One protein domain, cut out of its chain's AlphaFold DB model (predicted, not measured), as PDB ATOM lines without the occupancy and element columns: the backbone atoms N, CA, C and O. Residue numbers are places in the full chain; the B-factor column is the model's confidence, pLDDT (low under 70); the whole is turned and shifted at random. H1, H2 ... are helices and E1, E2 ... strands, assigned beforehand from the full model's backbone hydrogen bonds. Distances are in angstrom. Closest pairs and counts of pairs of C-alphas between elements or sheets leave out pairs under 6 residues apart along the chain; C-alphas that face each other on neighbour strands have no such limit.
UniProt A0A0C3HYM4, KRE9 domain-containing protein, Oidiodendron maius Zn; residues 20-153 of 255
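Overview. This is residues 20 to 153 of the 255 residues of the protein "KRE9 domain-containing protein" of Oidiodendron maius Zn (UniProt A0A0C3HYM4). Two sheets face each other as a sandwich with crossed strands: a twisted five-stranded sheet, E5, E4, E7, E8 and E10, and a smaller three-stranded sheet, E1, E3 and E6. At one end of the long axis lie a short parallel strand pair, E2 with E9, and the single helix H1, which only grazes the larger sheet. The printed part has 134 residues with ten named strands and one named helix, in the order E1 E2 E3 E4 E5 E6 E7 E8 E9 H1 E10, and its class is mostly strand. The larger sheet has the order E5, E4, E7, E8, E10 and the smaller one E1, E3, E6, both antiparallel. The whole is compact, with a radius of gyration of the C-alphas of 14.4 A and spans of 39 by 28 by 21 A.

Along the chain. In the larger sheet, E5 is residues 66 to 76, 23.7 A from first to last C-alpha, and E4 is residues 51 to 61, 27.0 A long, beginning at C-alpha 51 (40.056, -3.950, 22.235). E5 bends by 87 degrees at residue 69, and E4 bends by 55 degrees at residue 58. E7 is residues 101 to 108, 22.7 A long, E8 is residues 111 to 116, 16.8 A, and E10 is residues 149 to 152, ending at C-alpha 152 (34.197, -11.268, 14.724). In the smaller sheet, E1 is residues 20 to 23, beginning at C-alpha 20 (34.875, -9.693, 33.146), E3 is residues 33 to 41, 26.3 A long, and E6 is residues 82 to 87, 15.8 A. E2 is residues 29 to 31, E9 is residues 121 to 123, and H1 is residues 131 to 138, 10.6 A long.

Arrangement. In the larger sheet, the hairpin of E4 and E5 has N 56 and O 73 within hydrogen-bond range at 2.8 A. E4 and E7 are antiparallel at 155 degrees, with N 57 and O 103 at 2.8 A. The hairpin of E7 and E8 has N 106 and O 113 at 2.7 A. E8 and the edge strand E10 are antiparallel at 173 degrees, with N 114 and O 149 at 2.8 A. In the smaller sheet, E3 has staggered pairing: its residues 33 to 38 pair with E6, where N 35 and O 85 are 2.8 A apart, and its residues 38 to 40 pair with E1, where N 22 and O 38 are 2.9 A apart. Where the two sheets face each other, they are 10.2 A centre to centre, their best planes 7 degrees apart and their strands at 51 degrees. Between E5 and E6 the closest C-alphas are those of Leu 72 and Val 85, 6.1 A apart; between E1 and E8 they are those of Lys 20 and Val 115, 7.3 A apart. E2 and E9 are parallel at 36 degrees, with N 123 and O 30 at 2.8 A. The closest C-alphas of E4 and H1 are those of Gly 61 and Ile 133, 5.2 A apart. In H1 every O i to N i+4 pair is within hydrogen-bond range. H1 is not on the smaller sheet.

Size, cuts and confidence. The two C-alphas farthest apart are those of Gly 124 and Ala 153, at 40.4 A. The printed part, residues 20 to 153, has no cut. The link from E6 to E7, residues 88 to 100, is long; E3 to E4, E9 to H1 and H1 to E10 are short links, and the other links are tight. The mean pLDDT of the printed part is 84.1, and it is under 70 at residues 42 to 46, 109 to 110 and 150 to 153.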
ATOM      1  N   LYS A  20      35.794  -9.074  32.187       86.38
ATOM      2  CA  LYS A  20      34.875  -9.693  33.146       86.38
ATOM      3  C   LYS A  20      34.514  -8.705  34.246       86.38
ATOM      4  O   LYS A  20      35.383  -8.189  34.939       86.38
ATOM      5  N   PHE A  21      33.223  -8.459  34.444       90.56
ATOM      6  CA  PHE A  21      32.759  -7.548  35.490       90.56
ATOM      7  C   PHE A  21      33.025  -8.095  36.897       90.56
ATOM      8  O   PHE A  21      32.732  -9.254  37.193       90.56
ATOM      9  N   VAL A  22      33.527  -7.218  37.767       89.56
ATOM     10  CA  VAL A  22      33.753  -7.473  39.199       89.56
ATOM     11  C   VAL A  22      32.777  -6.658  40.054       89.56
ATOM     12  O   VAL A  22      32.318  -7.135  41.090       89.56
ATOM     13  N   SER A  23      32.423  -5.446  39.605       88.81
ATOM     14  CA  SER A  23      31.419  -4.583  40.239       88.81
ATOM     15  C   SER A  23      30.420  -4.054  39.201       88.81
ATOM     16  O   SER A  23      30.866  -3.532  38.172       88.81
ATOM     17  N   PRO A  24      29.099  -4.102  39.473       90.62
ATOM     18  CA  PRO A  24      28.460  -4.602  40.700       90.62
ATOM     19  C   PRO A  24      28.607  -6.114  40.915       90.62
ATOM     20  O   PRO A  24      28.680  -6.887  39.961       90.62
ATOM     21  N   VAL A  25      28.645  -6.536  42.183       89.94
ATOM     22  CA  VAL A  25      28.759  -7.955  42.552       89.94
ATOM     23  C   VAL A  25      27.452  -8.679  42.220       89.94
ATOM     24  O   VAL A  25      26.364  -8.130  42.413       89.94
ATOM     25  N   ALA A  26      27.552  -9.924  41.759       90.19
ATOM     26  CA  ALA A  26      26.400 -10.775  41.480       90.19
ATOM     27  C   ALA A  26      25.447 -10.850  42.691       90.19
ATOM     28  O   ALA A  26      25.873 -11.144  43.808       90.19
ATOM     29  N   GLY A  27      24.159 -10.584  42.476       88.38
ATOM     30  CA  GLY A  27      23.120 -10.600  43.507       88.38
ATOM     31  C   GLY A  27      23.113  -9.400  44.456       88.38
ATOM     32  O   GLY A  27      22.295  -9.362  45.371       88.38
ATOM     33  N   SER A  28      24.018  -8.432  44.286       91.38
ATOM     34  CA  SER A  28      24.063  -7.257  45.159       91.38
ATOM     35  C   SER A  28      22.900  -6.303  44.889       91.38
ATOM     36  O   SER A  28      22.392  -6.213  43.772       91.38
ATOM     37  N   THR A  29      22.498  -5.560  45.918       93.62
ATOM     38  CA  THR A  29      21.539  -4.461  45.788       93.62
ATOM     39  C   THR A  29      22.280  -3.146  45.943       93.62
ATOM     40  O   THR A  29      22.886  -2.891  46.984       93.62
ATOM     41  N   ILE A  30      22.220  -2.307  44.915       93.31
ATOM     42  CA  ILE A  30      22.822  -0.972  44.903       93.31
ATOM     43  C   ILE A  30      21.733   0.100  44.884       93.31
ATOM     44  O   ILE A  30      20.590  -0.177  44.533       93.31
ATOM     45  N   SER A  31      22.066   1.331  45.256       93.06
ATOM     46  CA  SER A  31      21.140   2.463  45.139       93.06
ATOM     47  C   SER A  31      21.243   3.107  43.757       93.06
ATOM     48  O   SER A  31      22.333   3.183  43.188       93.06
ATOM     49  N   ALA A  32      20.123   3.607  43.234       90.56
ATOM     50  CA  ALA A  32      20.115   4.441  42.036       90.56
ATOM     51  C   ALA A  32      21.014   5.682  42.213       90.56
ATOM     52  O   ALA A  32      21.167   6.203  43.321       90.56
ATOM     53  N   GLY A  33      21.595   6.170  41.114       91.12
ATOM     54  CA  GLY A  33      22.555   7.274  41.115       91.12
ATOM     55  C   GLY A  33      23.943   6.855  40.635       91.12
ATOM     56  O   GLY A  33      24.074   6.046  39.716       91.12
ATOM     57  N   THR A  34      24.985   7.461  41.204       93.12
ATOM     58  CA  THR A  34      26.371   7.222  40.786       93.12
ATOM     59  C   THR A  34      26.885   5.895  41.331       93.12
ATOM     60  O   THR A  34      26.917   5.692  42.543       93.12
ATOM     61  N   ILE A  35      27.346   5.025  40.437       92.88
ATOM     62  CA  ILE A  35      27.924   3.723  40.762       92.88
ATOM     63  C   ILE A  35      29.313   3.589  40.139       92.88
ATOM     64  O   ILE A  35      29.611   4.190  39.103       92.88
ATOM     65  N   THR A  36      30.157   2.769  40.759       93.88
ATOM     66  CA  THR A  36      31.468   2.409  40.213       93.88
ATOM     67  C   THR A  36      31.395   1.028  39.580       93.88
ATOM     68  O   THR A  36      31.063   0.037  40.235       93.88
ATOM     69  N   VAL A  37      31.723   0.981  38.294       94.12
ATOM     70  CA  VAL A  37      31.786  -0.235  37.492       94.12
ATOM     71  C   VAL A  37      33.246  -0.608  37.323       94.12
ATOM     72  O   VAL A  37      34.045   0.212  36.870       94.12
ATOM     73  N   THR A  38      33.583  -1.839  37.692       92.19
ATOM     74  CA  THR A  38      34.936  -2.385  37.564       92.19
ATOM     75  C   THR A  38      34.901  -3.690  36.798       92.19
ATOM     76  O   THR A  38      33.988  -4.506  36.967       92.19
ATOM     77  N   TRP A  39      35.915  -3.894  35.969       91.75
ATOM     78  CA  TRP A  39      36.143  -5.148  35.270       91.75
ATOM     79  C   TRP A  39      37.606  -5.568  35.393       91.75
ATOM     80  O   TRP A  39      38.499  -4.760  35.642       91.75
ATOM     81  N   GLU A  40      37.840  -6.859  35.247       87.38
ATOM     82  CA  GLU A  40      39.155  -7.480  35.203       87.38
ATOM     83  C   GLU A  40      39.315  -8.259  33.896       87.38
ATOM     84  O   GLU A  40      38.364  -8.407  33.127       87.38
ATOM     85  N   ASP A  41      40.525  -8.739  33.640       80.19
ATOM     86  CA  ASP A  41      40.781  -9.673  32.549       80.19
ATOM     87  C   ASP A  41      40.299 -11.083  32.960       80.19
ATOM     88  O   ASP A  41      40.704 -11.620  33.993       80.19
ATOM     89  N   GLY A  42      39.370 -11.649  32.187       68.12
ATOM     90  CA  GLY A  42      38.592 -12.845  32.505       68.12
ATOM     91  C   GLY A  42      39.205 -14.185  32.089       68.12
ATOM     92  O   GLY A  42      38.616 -15.223  32.388       68.12
ATOM     93  N   GLY A  43      40.357 -14.206  31.420       65.00
ATOM     94  CA  GLY A  43      41.038 -15.440  30.985       65.00
ATOM     95  C   GLY A  43      40.637 -16.067  29.623       65.00
ATOM     96  O   GLY A  43      41.386 -16.918  29.145       65.00
ATOM     97  N   ASN A  44      39.559 -15.632  28.944       64.56
ATOM     98  CA  ASN A  44      39.171 -16.084  27.584       64.56
ATOM     99  C   ASN A  44      39.478 -15.078  26.451       64.56
ATOM    100  O   ASN A  44      39.426 -13.885  26.670       64.56
ATOM    101  N   ALA A  45      39.720 -15.510  25.211       58.34
ATOM    102  CA  ALA A  45      39.880 -14.585  24.073       58.34
ATOM    103  C   ALA A  45      38.538 -13.929  23.637       58.34
ATOM    104  O   ALA A  45      37.498 -14.570  23.793       58.34
ATOM    105  N   PRO A  46      38.543 -12.715  23.038       64.56
ATOM    106  CA  PRO A  46      39.703 -11.879  22.725       64.56
ATOM    107  C   PRO A  46      40.173 -11.032  23.918       64.56
ATOM    108  O   PRO A  46      39.391 -10.598  24.759       64.56
ATOM    109  N   SER A  47      41.481 -10.773  23.961       72.25
ATOM    110  CA  SER A  47      42.108  -9.994  25.029       72.25
ATOM    111  C   SER A  47      41.643  -8.539  25.087       72.25
ATOM    112  O   SER A  47      41.548  -7.897  24.041       72.25
ATOM    113  N   ILE A  48      41.510  -7.979  26.301       77.94
ATOM    114  CA  ILE A  48      41.331  -6.537  26.539       77.94
ATOM    115  C   ILE A  48      42.367  -5.696  25.774       77.94
ATOM    116  O   ILE A  48      42.016  -4.636  25.263       77.94
ATOM    117  N   SER A  49      43.617  -6.158  25.628       76.75
ATOM    118  CA  SER A  49      44.650  -5.408  24.892       76.75
ATOM    119  C   SER A  49      44.374  -5.288  23.391       76.75
ATOM    120  O   SER A  49      44.948  -4.425  22.733       76.75
ATOM    121  N   ASN A  50      43.521  -6.156  22.847       74.94
ATOM    122  CA  ASN A  50      43.115  -6.147  21.441       74.94
ATOM    123  C   ASN A  50      41.836  -5.324  21.216       74.94
ATOM    124  O   ASN A  50      41.366  -5.212  20.080       74.94
ATOM    125  N   LEU A  51      41.256  -4.770  22.283       81.44
ATOM    126  CA  LEU A  51      40.056  -3.950  22.235       81.44
ATOM    127  C   LEU A  51      40.441  -2.468  22.198       81.44
ATOM    128  O   LEU A  51      41.289  -1.993  22.950       81.44
ATOM    129  N   ASN A  52      39.779  -1.717  21.326       85.81
ATOM    130  CA  ASN A  52      40.051  -0.302  21.093       85.81
ATOM    131  C   ASN A  52      39.151   0.577  21.968       85.81
ATOM    132  O   ASN A  52      39.623   1.402  22.755       85.81
ATOM    133  N   SER A  53      37.838   0.388  21.842       87.56
ATOM    134  CA  SER A  53      36.830   1.163  22.562       87.56
ATOM    135  C   SER A  53      35.708   0.289  23.091       87.56
ATOM    136  O   SER A  53      35.539  -0.851  22.661       87.56
ATOM    137  N   TYR A  54      34.943   0.830  24.031       90.81
ATOM    138  CA  TYR A  54      33.752   0.194  24.563       90.81
ATOM    139  C   TYR A  54      32.596   1.176  24.712       90.81
ATOM    140  O   TYR A  54      32.789   2.374  24.928       90.81
ATOM    141  N   GLN A  55      31.388   0.627  24.682       93.06
ATOM    142  CA  GLN A  55      30.164   1.261  25.143       93.06
ATOM    143  C   GLN A  55      29.587   0.416  26.274       93.06
ATOM    144  O   GLN A  55      29.343  -0.776  26.108       93.06
ATOM    145  N   LEU A  56      29.409   1.034  27.438       93.50
ATOM    146  CA  LEU A  56      28.789   0.442  28.609       93.50
ATOM    147  C   LEU A  56      27.311   0.825  28.646       93.50
ATOM    148  O   LEU A  56      26.964   2.006  28.555       93.50
ATOM    149  N   LEU A  57      26.458  -0.174  28.831       92.75
ATOM    150  CA  LEU A  57      25.011  -0.046  28.814       92.75
ATOM    151  C   LEU A  57      24.387  -0.768  30.010       92.75
ATOM    152  O   LEU A  57      24.928  -1.751  30.523       92.75
ATOM    153  N   LEU A  58      23.216  -0.292  30.417       92.38
ATOM    154  CA  LEU A  58      22.358  -0.958  31.387       92.38
ATOM    155  C   LEU A  58      21.306  -1.787  30.657       92.38
ATOM    156  O   LEU A  58      20.606  -1.272  29.783       92.38
ATOM    157  N   PHE A  59      21.153  -3.041  31.066       91.31
ATOM    158  CA  PHE A  59      20.172  -3.966  30.519       91.31
ATOM    159  C   PHE A  59      19.229  -4.516  31.595       91.31
ATOM    160  O   PHE A  59      19.526  -4.519  32.791       91.31
ATOM    161  N   THR A  60      18.088  -5.014  31.126       89.75
ATOM    162  CA  THR A  60      17.123  -5.825  31.868       89.75
ATOM    163  C   THR A  60      16.569  -6.945  30.976       89.75
ATOM    164  O   THR A  60      17.094  -7.201  29.891       89.75
ATOM    165  N   GLY A  61      15.522  -7.639  31.418       85.88
ATOM    166  CA  GLY A  61      14.914  -8.760  30.704       85.88
ATOM    167  C   GLY A  61      15.630 -10.083  30.972       85.88
ATOM    168  O   GLY A  61      16.366 -10.225  31.955       85.88
ATOM    169  N   SER A  62      15.397 -11.074  30.111       81.44
ATOM    170  CA  SER A  62      15.913 -12.441  30.268       81.44
ATOM    171  C   SER A  62      17.306 -12.624  29.651       81.44
ATOM    172  O   SER A  62      17.772 -11.807  28.863       81.44
ATOM    173  N   ASN A  63      17.985 -13.733  29.976       79.62
ATOM    174  CA  ASN A  63      19.315 -14.030  29.419       79.62
ATOM    175  C   ASN A  63      19.300 -14.322  27.909       79.62
ATOM    176  O   ASN A  63      20.340 -14.244  27.265       79.62
ATOM    177  N   THR A  64      18.143 -14.674  27.346       73.75
ATOM    178  CA  THR A  64      17.970 -14.939  25.909       73.75
ATOM    179  C   THR A  64      17.367 -13.754  25.159       73.75
ATOM    180  O   THR A  64      17.416 -13.725  23.931       73.75
ATOM    181  N   ARG A  65      16.812 -12.773  25.882       77.00
ATOM    182  CA  ARG A  65      16.265 -11.522  25.346       77.00
ATOM    183  C   ARG A  65      16.695 -10.342  26.225       77.00
ATOM    184  O   ARG A  65      15.872  -9.810  26.974       77.00
ATOM    185  N   PRO A  66      17.977  -9.942  26.165       82.06
ATOM    186  CA  PRO A  66      18.431  -8.744  26.850       82.06
ATOM    187  C   PRO A  66      17.744  -7.509  26.252       82.06
ATOM    188  O   PRO A  66      17.707  -7.331  25.035       82.06
ATOM    189  N   PHE A  67      17.201  -6.653  27.115       84.00
ATOM    190  CA  PHE A  67      16.558  -5.397  26.747       84.00
ATOM    191  C   PHE A  67      17.377  -4.223  27.276       84.00
ATOM    192  O   PHE A  67      17.594  -4.109  28.483       84.00
ATOM    193  N   GLN A  68      17.852  -3.361  26.382       88.81
ATOM    194  CA  GLN A  68      18.645  -2.193  26.751       88.81
ATOM    195  C   GLN A  68      17.755  -1.125  27.393       88.81
ATOM    196  O   GLN A  68      16.754  -0.715  26.811       88.81
ATOM    197  N   LEU A  69      18.143  -0.649  28.575       85.19
ATOM    198  CA  LEU A  69      17.461   0.434  29.285       85.19
ATOM    199  C   LEU A  69      18.128   1.789  29.067       85.19
ATOM    200  O   LEU A  69      17.438   2.797  28.935       85.19
ATOM    201  N   ALA A  70      19.461   1.826  29.074       83.62
ATOM    202  CA  ALA A  70      20.202   3.076  28.992       83.62
ATOM    203  C   ALA A  70      21.630   2.878  28.483       83.62
ATOM    204  O   ALA A  70      22.292   1.896  28.824       83.62
ATOM    205  N   ASP A  71      22.121   3.870  27.745       91.25
ATOM    206  CA  ASP A  71      23.547   4.061  27.497       91.25
ATOM    207  C   ASP A  71      24.173   4.743  28.712       91.25
ATOM    208  O   ASP A  71      23.742   5.823  29.117       91.25
ATOM    209  N   LEU A  72      25.178   4.112  29.319       90.81
ATOM    210  CA  LEU A  72      25.805   4.637  30.530       90.81
ATOM    211  C   LEU A  72      27.030   5.480  30.193       90.81
ATOM    212  O   LEU A  72      27.152   6.612  30.662       90.81
ATOM    213  N   LYS A  73      27.966   4.923  29.414       91.06
ATOM    214  CA  LYS A  73      29.207   5.617  29.043       91.06
ATOM    215  C   LYS A  73      29.945   4.915  27.910       91.06
ATOM    216  O   LYS A  73      29.993   3.694  27.884       91.06
ATOM    217  N   ALA A  74      30.598   5.680  27.042       90.75
ATOM    218  CA  ALA A  74      31.590   5.164  26.101       90.75
ATOM    219  C   ALA A  74      33.017   5.523  26.554       90.75
ATOM    220  O   ALA A  74      33.221   6.530  27.240       90.75
ATOM    221  N   GLY A  75      34.002   4.712  26.175       87.69
ATOM    222  CA  GLY A  75      35.404   4.921  26.534       87.69
ATOM    223  C   GLY A  75      36.377   4.079  25.711       87.69
ATOM    224  O   GLY A  75      35.981   3.386  24.777       87.69
ATOM    225  N   SER A  76      37.663   4.154  26.057       87.12
ATOM    226  CA  SER A  76      38.740   3.345  25.472       87.12
ATOM    227  C   SER A  76      39.390   2.447  26.522       87.12
ATOM    228  O   SER A  76      39.424   2.788  27.707       87.12
ATOM    229  N   PHE A  77      39.951   1.315  26.092       82.81
ATOM    230  CA  PHE A  77      40.661   0.376  26.977       82.81
ATOM    231  C   PHE A  77      42.088   0.824  27.344       82.81
ATOM    232  O   PHE A  77      42.819   0.108  28.016       82.81
ATOM    233  N   SER A  78      42.489   2.038  26.961       76.88
ATOM    234  CA  SER A  78      43.807   2.616  27.259       76.88
ATOM    235  C   SER A  78      43.947   3.179  28.687       76.88
ATOM    236  O   SER A  78      44.976   3.771  29.005       76.88
ATOM    237  N   GLY A  79      42.902   3.081  29.517       72.19
ATOM    238  CA  GLY A  79      42.828   3.657  30.866       72.19
ATOM    239  C   GLY A  79      42.675   2.613  31.978       72.19
ATOM    240  O   GLY A  79      42.959   1.436  31.797       72.19
ATOM    241  N   SER A  80      42.215   3.046  33.155       78.44
ATOM    242  CA  SER A  80      41.868   2.134  34.251       78.44
ATOM    243  C   SER A  80      40.650   1.274  33.904       78.44
ATOM    244  O   SER A  80      39.665   1.795  33.378       78.44
ATOM    245  N   ASN A  81      40.645   0.005  34.323       86.38
ATOM    246  CA  ASN A  81      39.493  -0.904  34.197       86.38
ATOM    247  C   ASN A  81      38.376  -0.620  35.231       86.38
ATOM    248  O   ASN A  81      37.752  -1.515  35.800       86.38
ATOM    249  N   SER A  82      38.186   0.660  35.542       88.81
ATOM    250  CA  SER A  82      37.233   1.175  36.514       88.81
ATOM    251  C   SER A  82      36.707   2.511  36.025       88.81
ATOM    252  O   SER A  82      37.480   3.354  35.555       88.81
ATOM    253  N   LEU A  83      35.399   2.716  36.148       91.44
ATOM    254  CA  LEU A  83      34.751   3.975  35.812       91.44
ATOM    255  C   LEU A  83      33.549   4.241  36.717       91.44
ATOM    256  O   LEU A  83      32.875   3.321  37.176       91.44
ATOM    257  N   SER A  84      33.250   5.520  36.920       92.38
ATOM    258  CA  SER A  84      32.001   5.956  37.545       92.38
ATOM    259  C   SER A  84      30.972   6.316  36.474       92.38
ATOM    260  O   SER A  84      31.275   7.086  35.553       92.38
ATOM    261  N   VAL A  85      29.764   5.774  36.613       92.12
ATOM    262  CA  VAL A  85      28.580   6.081  35.791       92.12
ATOM    263  C   VAL A  85      27.410   6.469  36.669       92.12
ATOM    264  O   VAL A  85      27.342   6.074  37.828       92.12
ATOM    265  N   THR A  86      26.464   7.199  36.094       92.06
ATOM    266  CA  THR A  86      25.224   7.571  36.771       92.06
ATOM    267  C   THR A  86      24.061   6.825  36.140       92.06
ATOM    268  O   THR A  86      23.842   6.921  34.935       92.06
ATOM    269  N   ILE A  87      23.296   6.108  36.959       92.25
ATOM    270  CA  ILE A  87      22.039   5.478  36.562       92.25
ATOM    271  C   ILE A  87      20.896   6.392  37.002       92.25
ATOM    272  O   ILE A  87      20.716   6.635  38.196       92.25
ATOM    273  N   SER A  88      20.125   6.904  36.041       89.56
ATOM    274  CA  SER A  88      18.913   7.677  36.337       89.56
ATOM    275  C   SER A  88      17.835   6.764  36.921       89.56
ATOM    276  O   SER A  88      17.543   5.718  36.349       89.56
ATOM    277  N   SER A  89      17.185   7.167  38.013       88.38
ATOM    278  CA  SER A  89      16.125   6.370  38.652       88.38
ATOM    279  C   SER A  89      14.911   6.122  37.748       88.38
ATOM    280  O   SER A  89      14.168   5.170  37.969       88.38
ATOM    281  N   SER A  90      14.726   6.928  36.700       87.06
ATOM    282  CA  SER A  90      13.599   6.820  35.769       87.06
ATOM    283  C   SER A  90      13.703   5.681  34.748       87.06
ATOM    284  O   SER A  90      12.712   5.400  34.078       87.06
ATOM    285  N   VAL A  91      14.866   5.033  34.587       85.25
ATOM    286  CA  VAL A  91      15.089   4.101  33.459       85.25
ATOM    287  C   VAL A  91      14.549   2.687  33.683       85.25
ATOM    288  O   VAL A  91      14.582   1.876  32.768       85.25
ATOM    289  N   GLY A  92      14.056   2.351  34.875       86.69
ATOM    290  CA  GLY A  92      13.500   1.026  35.166       86.69
ATOM    291  C   GLY A  92      12.817   0.969  36.529       86.69
ATOM    292  O   GLY A  92      12.790   1.978  37.224       86.69
ATOM    293  N   GLY A  93      12.272  -0.191  36.894       86.44
ATOM    294  CA  GLY A  93      11.579  -0.409  38.167       86.44
ATOM    295  C   GLY A  93      12.430  -1.106  39.232       86.44
ATOM    296  O   GLY A  93      13.280  -1.933  38.928       86.44
ATOM    297  N   SER A  94      12.161  -0.822  40.509       85.50
ATOM    298  CA  SER A  94      12.914  -1.420  41.633       85.50
ATOM    299  C   SER A  94      12.653  -2.923  41.839       85.50
ATOM    300  O   SER A  94      13.363  -3.564  42.608       85.50
ATOM    301  N   PHE A  95      11.633  -3.482  41.182       79.25
ATOM    302  CA  PHE A  95      11.213  -4.875  41.324       79.25
ATOM    303  C   PHE A  95      10.994  -5.525  39.953       79.25
ATOM    304  O   PHE A  95      10.565  -4.830  39.027       79.25
ATOM    305  N   PRO A  96      11.197  -6.850  39.828       85.44
ATOM    306  CA  PRO A  96      11.686  -7.788  40.853       85.44
ATOM    307  C   PRO A  96      13.201  -7.673  41.129       85.44
ATOM    308  O   PRO A  96      13.919  -6.949  40.442       85.44
ATOM    309  N   GLU A  97      13.694  -8.381  42.151       88.50
ATOM    310  CA  GLU A  97      15.135  -8.477  42.430       88.50
ATOM    311  C   GLU A  97      15.904  -9.083  41.243       88.50
ATOM    312  O   GLU A  97      15.371  -9.888  40.479       88.50
ATOM    313  N   ASN A  98      17.185  -8.728  41.098       89.56
ATOM    314  CA  ASN A  98      18.081  -9.209  40.038       89.56
ATOM    315  C   ASN A  98      17.594  -8.891  38.611       89.56
ATOM    316  O   ASN A  98      17.948  -9.569  37.636       89.56
ATOM    317  N   ALA A  99      16.795  -7.831  38.481       89.94
ATOM    318  CA  ALA A  99      16.271  -7.376  37.202       89.94
ATOM    319  C   ALA A  99      17.330  -6.749  36.287       89.94
ATOM    320  O   ALA A  99      17.093  -6.649  35.082       89.94
ATOM    321  N   TYR A 100      18.481  -6.341  36.821       93.00
ATOM    322  CA  TYR A 100      19.478  -5.567  36.090       93.00
ATOM    323  C   TYR A 100      20.756  -6.354  35.848       93.00
ATOM    324  O   TYR A 100      21.161  -7.178  36.662       93.00
ATOM    325  N   PHE A 101      21.411  -6.066  34.731       95.06
ATOM    326  CA  PHE A 101      22.779  -6.486  34.439       95.06
ATOM    327  C   PHE A 101      23.431  -5.449  33.519       95.06
ATOM    328  O   PHE A 101      22.750  -4.690  32.825       95.06
ATOM    329  N   LEU A 102      24.759  -5.379  33.534       95.31
ATOM    330  CA  LEU A 102      25.527  -4.514  32.647       95.31
ATOM    331  C   LEU A 102      25.882  -5.265  31.369       95.31
ATOM    332  O   LEU A 102      26.125  -6.471  31.394       95.31
ATOM    333  N   GLY A 103      25.940  -4.535  30.261       92.62
ATOM    334  CA  GLY A 103      26.508  -5.006  29.005       92.62
ATOM    335  C   GLY A 103      27.602  -4.053  28.550       92.62
ATOM    336  O   GLY A 103      27.432  -2.837  28.623       92.62
ATOM    337  N   MET A 104      28.724  -4.592  28.089       91.62
ATOM    338  CA  MET A 104      29.796  -3.825  27.470       91.62
ATOM    339  C   MET A 104      29.997  -4.319  26.046       91.62
ATOM    340  O   MET A 104      30.386  -5.465  25.837       91.62
ATOM    341  N   ILE A 105      29.738  -3.438  25.084       89.94
ATOM    342  CA  ILE A 105      30.027  -3.668  23.671       89.94
ATOM    343  C   ILE A 105      31.414  -3.098  23.408       89.94
ATOM    344  O   ILE A 105      31.588  -1.883  23.330       89.94
ATOM    345  N   ALA A 106      32.404  -3.971  23.317       87.00
ATOM    346  CA  ALA A 106      33.767  -3.639  22.956       87.00
ATOM    347  C   ALA A 106      33.982  -3.785  21.447       87.00
ATOM    348  O   ALA A 106      33.481  -4.716  20.820       87.00
ATOM    349  N   THR A 107      34.753  -2.877  20.861       83.25
ATOM    350  CA  THR A 107      35.178  -2.952  19.460       83.25
ATOM    351  C   THR A 107      36.662  -3.283  19.397       83.25
ATOM    352  O   THR A 107      37.471  -2.698  20.121       83.25
ATOM    353  N   SER A 108      37.031  -4.216  18.529       79.25
ATOM    354  CA  SER A 108      38.417  -4.511  18.165       79.25
ATOM    355  C   SER A 108      38.692  -4.034  16.735       79.25
ATOM    356  O   SER A 108      37.818  -3.477  16.067       79.25
ATOM    357  N   GLY A 109      39.913  -4.242  16.238       69.69
ATOM    358  CA  GLY A 109      40.209  -4.038  14.815       69.69
ATOM    359  C   GLY A 109      39.496  -5.032  13.884       69.69
ATOM    360  O   GLY A 109      39.416  -4.773  12.687       69.69
ATOM    361  N   SER A 110      38.986  -6.149  14.415       63.59
ATOM    362  CA  SER A 110      38.437  -7.280  13.656       63.59
ATOM    363  C   SER A 110      36.953  -7.561  13.912       63.59
ATOM    364  O   SER A 110      36.386  -8.402  13.223       63.59
ATOM    365  N   GLY A 111      36.292  -6.893  14.863       72.62
ATOM    366  CA  GLY A 111      34.886  -7.159  15.176       72.62
ATOM    367  C   GLY A 111      34.387  -6.502  16.459       72.62
ATOM    368  O   GLY A 111      34.979  -5.542  16.962       72.62
ATOM    369  N   THR A 112      33.275  -7.019  16.982       79.94
ATOM    370  CA  THR A 112      32.676  -6.572  18.242       79.94
ATOM    371  C   THR A 112      32.518  -7.720  19.229       79.94
ATOM    372  O   THR A 112      32.024  -8.793  18.901       79.94
ATOM    373  N   LEU A 113      32.900  -7.474  20.477       83.25
ATOM    374  CA  LEU A 113      32.702  -8.382  21.598       83.25
ATOM    375  C   LEU A 113      31.683  -7.755  22.545       83.25
ATOM    376  O   LEU A 113      31.897  -6.654  23.041       83.25
ATOM    377  N   THR A 114      30.593  -8.454  22.835       86.50
ATOM    378  CA  THR A 114      29.635  -8.039  23.863       86.50
ATOM    379  C   THR A 114      29.772  -8.931  25.085       86.50
ATOM    380  O   THR A 114      29.443 -10.113  25.028       86.50
ATOM    381  N   VAL A 115      30.220  -8.372  26.205       88.75
ATOM    382  CA  VAL A 115      30.299  -9.071  27.495       88.75
ATOM    383  C   VAL A 115      29.203  -8.573  28.430       88.75
ATOM    384  O   VAL A 115      28.839  -7.397  28.401       88.75
ATOM    385  N   PHE A 116      28.682  -9.457  29.278       90.56
ATOM    386  CA  PHE A 116      27.634  -9.122  30.240       90.56
ATOM    387  C   PHE A 116      28.090  -9.396  31.673       90.56
ATOM    388  O   PHE A 116      28.861 -10.324  31.923       90.56
ATOM    389  N   SER A 117      27.614  -8.591  32.622       93.00
ATOM    390  CA  SER A 117      27.794  -8.863  34.048       93.00
ATOM    391  C   SER A 117      26.794  -9.904  34.537       93.00
ATOM    392  O   SER A 117      25.740 -10.118  33.935       93.00
ATOM    393  N   ASP A 118      27.078 -10.470  35.707       93.06
ATOM    394  CA  ASP A 118      26.039 -11.109  36.506       93.06
ATOM    395  C   ASP A 118      24.980 -10.082  36.949       93.06
ATOM    396  O   ASP A 118      25.177  -8.861  36.883       93.06
ATOM    397  N   ARG A 119      23.816 -10.592  37.348       92.94
ATOM    398  CA  ARG A 119      22.642  -9.789  37.682       92.94
ATOM    399  C   ARG A 119      22.763  -9.156  39.058       92.94
ATOM    400  O   ARG A 119      23.360  -9.742  39.959       92.94
ATOM    401  N   PHE A 120      22.152  -7.993  39.219       93.69
ATOM    402  CA  PHE A 120      22.073  -7.242  40.467       93.69
ATOM    403  C   PHE A 120      20.735  -6.491  40.557       93.69
ATOM    404  O   PHE A 120      19.977  -6.395  39.586       93.69
ATOM    405  N   SER A 121      20.430  -5.969  41.740       94.19
ATOM    406  CA  SER A 121      19.227  -5.185  42.029       94.19
ATOM    407  C   SER A 121      19.579  -3.708  42.182       94.19
ATOM    408  O   SER A 121      20.643  -3.372  42.705       94.19
ATOM    409  N   ILE A 122      18.673  -2.814  41.778       93.62
ATOM    410  CA  ILE A 122      18.818  -1.370  42.005       93.62
ATOM    411  C   ILE A 122      17.613  -0.872  42.803       93.62
ATOM    412  O   ILE A 122      16.480  -0.956  42.339       93.62
ATOM    413  N   ASN A 123      17.861  -0.341  43.996       92.56
ATOM    414  CA  ASN A 123      16.850   0.281  44.842       92.56
ATOM    415  C   ASN A 123      16.704   1.779  44.522       92.56
ATOM    416  O   ASN A 123      17.671   2.445  44.146       92.56
ATOM    417  N   GLY A 124      15.504   2.329  44.709       88.44
ATOM    418  CA  GLY A 124      15.201   3.737  44.432       88.44
ATOM    419  C   GLY A 124      14.929   4.037  42.956       88.44
ATOM    420  O   GLY A 124      14.959   5.196  42.547       88.44
ATOM    421  N   MET A 125      14.661   3.002  42.161       91.38
ATOM    422  CA  MET A 125      14.236   3.110  40.769       91.38
ATOM    423  C   MET A 125      12.728   3.402  40.706       91.38
ATOM    424  O   MET A 125      11.929   2.699  41.332       91.38
ATOM    425  N   THR A 126      12.350   4.450  39.976       90.19
ATOM    426  CA  THR A 126      10.982   4.992  39.867       90.19
ATOM    427  C   THR A 126      10.355   4.787  38.488       90.19
ATOM    428  O   THR A 126       9.189   5.130  38.290       90.19
ATOM    429  N   GLY A 127      11.114   4.258  37.528       85.44
ATOM    430  CA  GLY A 127      10.599   3.857  36.225       85.44
ATOM    431  C   GLY A 127       9.698   2.622  36.305       85.44
ATOM    432  O   GLY A 127       9.563   1.972  37.343       85.44
ATOM    433  N   ILE A 128       9.075   2.293  35.175       81.94
ATOM    434  CA  ILE A 128       8.151   1.163  35.040       81.94
ATOM    435  C   ILE A 128       8.660   0.268  33.916       81.94
ATOM    436  O   ILE A 128       9.024   0.758  32.844       81.94
ATOM    437  N   PHE A 129       8.688  -1.041  34.155       81.06
ATOM    438  CA  PHE A 129       9.034  -1.997  33.114       81.06
ATOM    439  C   PHE A 129       7.835  -2.250  32.189       81.06
ATOM    440  O   PHE A 129       6.702  -2.350  32.654       81.06
ATOM    441  N   PRO A 130       8.049  -2.383  30.868       78.81
ATOM    442  CA  PRO A 130       6.991  -2.838  29.976       78.81
ATOM    443  C   PRO A 130       6.493  -4.241  30.381       78.81
ATOM    444  O   PRO A 130       7.319  -5.073  30.766       78.81
ATOM    445  N   PRO A 131       5.202  -4.581  30.195       76.00
ATOM    446  CA  PRO A 131       4.642  -5.874  30.626       76.00
ATOM    447  C   PRO A 131       5.373  -7.112  30.077       76.00
ATOM    448  O   PRO A 131       5.467  -8.152  30.732       76.00
ATOM    449  N   ALA A 132       5.931  -7.003  28.865       77.44
ATOM    450  CA  ALA A 132       6.742  -8.063  28.264       77.44
ATOM    451  C   ALA A 132       8.036  -8.330  29.054       77.44
ATOM    452  O   ALA A 132       8.440  -9.479  29.211       77.44
ATOM    453  N   ILE A 133       8.661  -7.275  29.583       81.00
ATOM    454  CA  ILE A 133       9.871  -7.370  30.403       81.00
ATOM    455  C   ILE A 133       9.536  -7.914  31.787       81.00
ATOM    456  O   ILE A 133      10.258  -8.772  32.275       81.00
ATOM    457  N   GLU A 134       8.425  -7.495  32.393       79.38
ATOM    458  CA  GLU A 134       7.983  -8.041  33.685       79.38
ATOM    459  C   GLU A 134       7.748  -9.556  33.617       79.38
ATOM    460  O   GLU A 134       8.169 -10.293  34.507       79.38
ATOM    461  N   THR A 135       7.150 -10.034  32.521       78.31
ATOM    462  CA  THR A 135       6.952 -11.470  32.274       78.31
ATOM    463  C   THR A 135       8.286 -12.205  32.139       78.31
ATOM    464  O   THR A 135       8.477 -13.268  32.731       78.31
ATOM    465  N   ASP A 136       9.229 -11.629  31.390       76.94
ATOM    466  CA  ASP A 136      10.570 -12.192  31.232       76.94
ATOM    467  C   ASP A 136      11.320 -12.231  32.569       76.94
ATOM    468  O   ASP A 136      11.957 -13.236  32.876       76.94
ATOM    469  N   LEU A 137      11.205 -11.183  33.385       79.56
ATOM    470  CA  LEU A 137      11.831 -11.075  34.702       79.56
ATOM    471  C   LEU A 137      11.232 -12.049  35.725       79.56
ATOM    472  O   LEU A 137      11.972 -12.607  36.529       79.56
ATOM    473  N   ALA A 138       9.927 -12.324  35.661       77.44
ATOM    474  CA  ALA A 138       9.271 -13.300  36.536       77.44
ATOM    475  C   ALA A 138       9.802 -14.734  36.346       77.44
ATOM    476  O   ALA A 138       9.715 -15.556  37.257       77.44
ATOM    477  N   SER A 139      10.371 -15.044  35.176       71.81
ATOM    478  CA  SER A 139      10.969 -16.354  34.881       71.81
ATOM    479  C   SER A 139      12.392 -16.535  35.432       71.81
ATOM    480  O   SER A 139      12.969 -17.618  35.317       71.81
ATOM    481  N   ILE A 140      12.974 -15.488  36.023       75.88
ATOM    482  CA  ILE A 140      14.374 -15.454  36.449       75.88
ATOM    483  C   ILE A 140      14.467 -15.818  37.926       75.88
ATOM    484  O   ILE A 140      13.902 -15.150  38.783       75.88
ATOM    485  N   SER A 141      15.227 -16.868  38.231       70.19
ATOM    486  CA  SER A 141      15.423 -17.369  39.598       70.19
ATOM    487  C   SER A 141      16.879 -17.316  40.074       70.19
ATOM    488  O   SER A 141      17.200 -17.831  41.142       70.19
ATOM    489  N   GLY A 142      17.780 -16.707  39.297       81.12
ATOM    490  CA  GLY A 142      19.212 -16.706  39.588       81.12
ATOM    491  C   GLY A 142      19.907 -15.382  39.296       81.12
ATOM    492  O   GLY A 142      19.382 -14.504  38.619       81.12
ATOM    493  N   ILE A 143      21.141 -15.284  39.783       85.31
ATOM    494  CA  ILE A 143      21.992 -14.091  39.664       85.31
ATOM    495  C   ILE A 143      22.888 -14.116  38.417       85.31
ATOM    496  O   ILE A 143      23.719 -13.235  38.238       85.31
ATOM    497  N   LYS A 144      22.768 -15.140  37.563       86.00
ATOM    498  CA  LYS A 144      23.647 -15.312  36.401       86.00
ATOM    499  C   LYS A 144      23.201 -14.458  35.223       86.00
ATOM    500  O   LYS A 144      22.041 -14.527  34.802       86.00
ATOM    501  N   GLY A 145      24.142 -13.688  34.691       81.19
ATOM    502  CA  GLY A 145      23.940 -12.866  33.505       81.19
ATOM    503  C   GLY A 145      23.870 -13.673  32.205       81.19
ATOM    504  O   GLY A 145      24.105 -14.890  32.204       81.19
ATOM    505  N   PRO A 146      23.542 -13.013  31.081       83.12
ATOM    506  CA  PRO A 146      23.710 -13.591  29.753       83.12
ATOM    507  C   PRO A 146      25.163 -14.007  29.483       83.12
ATOM    508  O   PRO A 146      26.101 -13.510  30.105       83.12
ATOM    509  N   ARG A 147      25.361 -14.920  28.527       76.44
ATOM    510  CA  ARG A 147      26.710 -15.305  28.084       76.44
ATOM    511  C   ARG A 147      27.303 -14.223  27.168       76.44
ATOM    512  O   ARG A 147      26.531 -13.612  26.428       76.44
ATOM    513  N   PRO A 148      28.635 -14.018  27.174       73.00
ATOM    514  CA  PRO A 148      29.305 -13.175  26.191       73.00
ATOM    515  C   PRO A 148      28.977 -13.586  24.752       73.00
ATOM    516  O   PRO A 148      28.773 -14.766  24.459       73.00
ATOM    517  N   VAL A 149      28.934 -12.603  23.858       75.44
ATOM    518  CA  VAL A 149      28.698 -12.775  22.425       75.44
ATOM    519  C   VAL A 149      29.861 -12.134  21.679       75.44
ATOM    520  O   VAL A 149      29.980 -10.911  21.661       75.44
ATOM    521  N   ASN A 150      30.711 -12.954  21.065       67.75
ATOM    522  CA  ASN A 150      31.743 -12.481  20.146       67.75
ATOM    523  C   ASN A 150      31.179 -12.485  18.721       67.75
ATOM    524  O   ASN A 150      30.645 -13.498  18.265       67.75
ATOM    525  N   VAL A 151      31.257 -11.347  18.043       59.44
ATOM    526  CA  VAL A 151      30.932 -11.193  16.627       59.44
ATOM    527  C   VAL A 151      32.199 -10.694  15.950       59.44
ATOM    528  O   VAL A 151      32.396  -9.495  15.749       59.44
ATOM    529  N   GLU A 152      33.100 -11.615  15.622       52.50
ATOM    530  CA  GLU A 152      34.197 -11.268  14.724       52.50
ATOM    531  C   GLU A 152      33.630 -11.027  13.323       52.50
ATOM    532  O   GLU A 152      32.675 -11.690  12.908       52.50
ATOM    533  N   ALA A 153      34.218 -10.096  12.568       44.88
ATOM    534  CA  ALA A 153      33.811  -9.799  11.195       44.88
ATOM    535  C   ALA A 153      33.978 -10.996  10.234       44.88
ATOM    536  O   ALA A 153      33.579 -10.891   9.076       44.88
TER     537      ALA A 153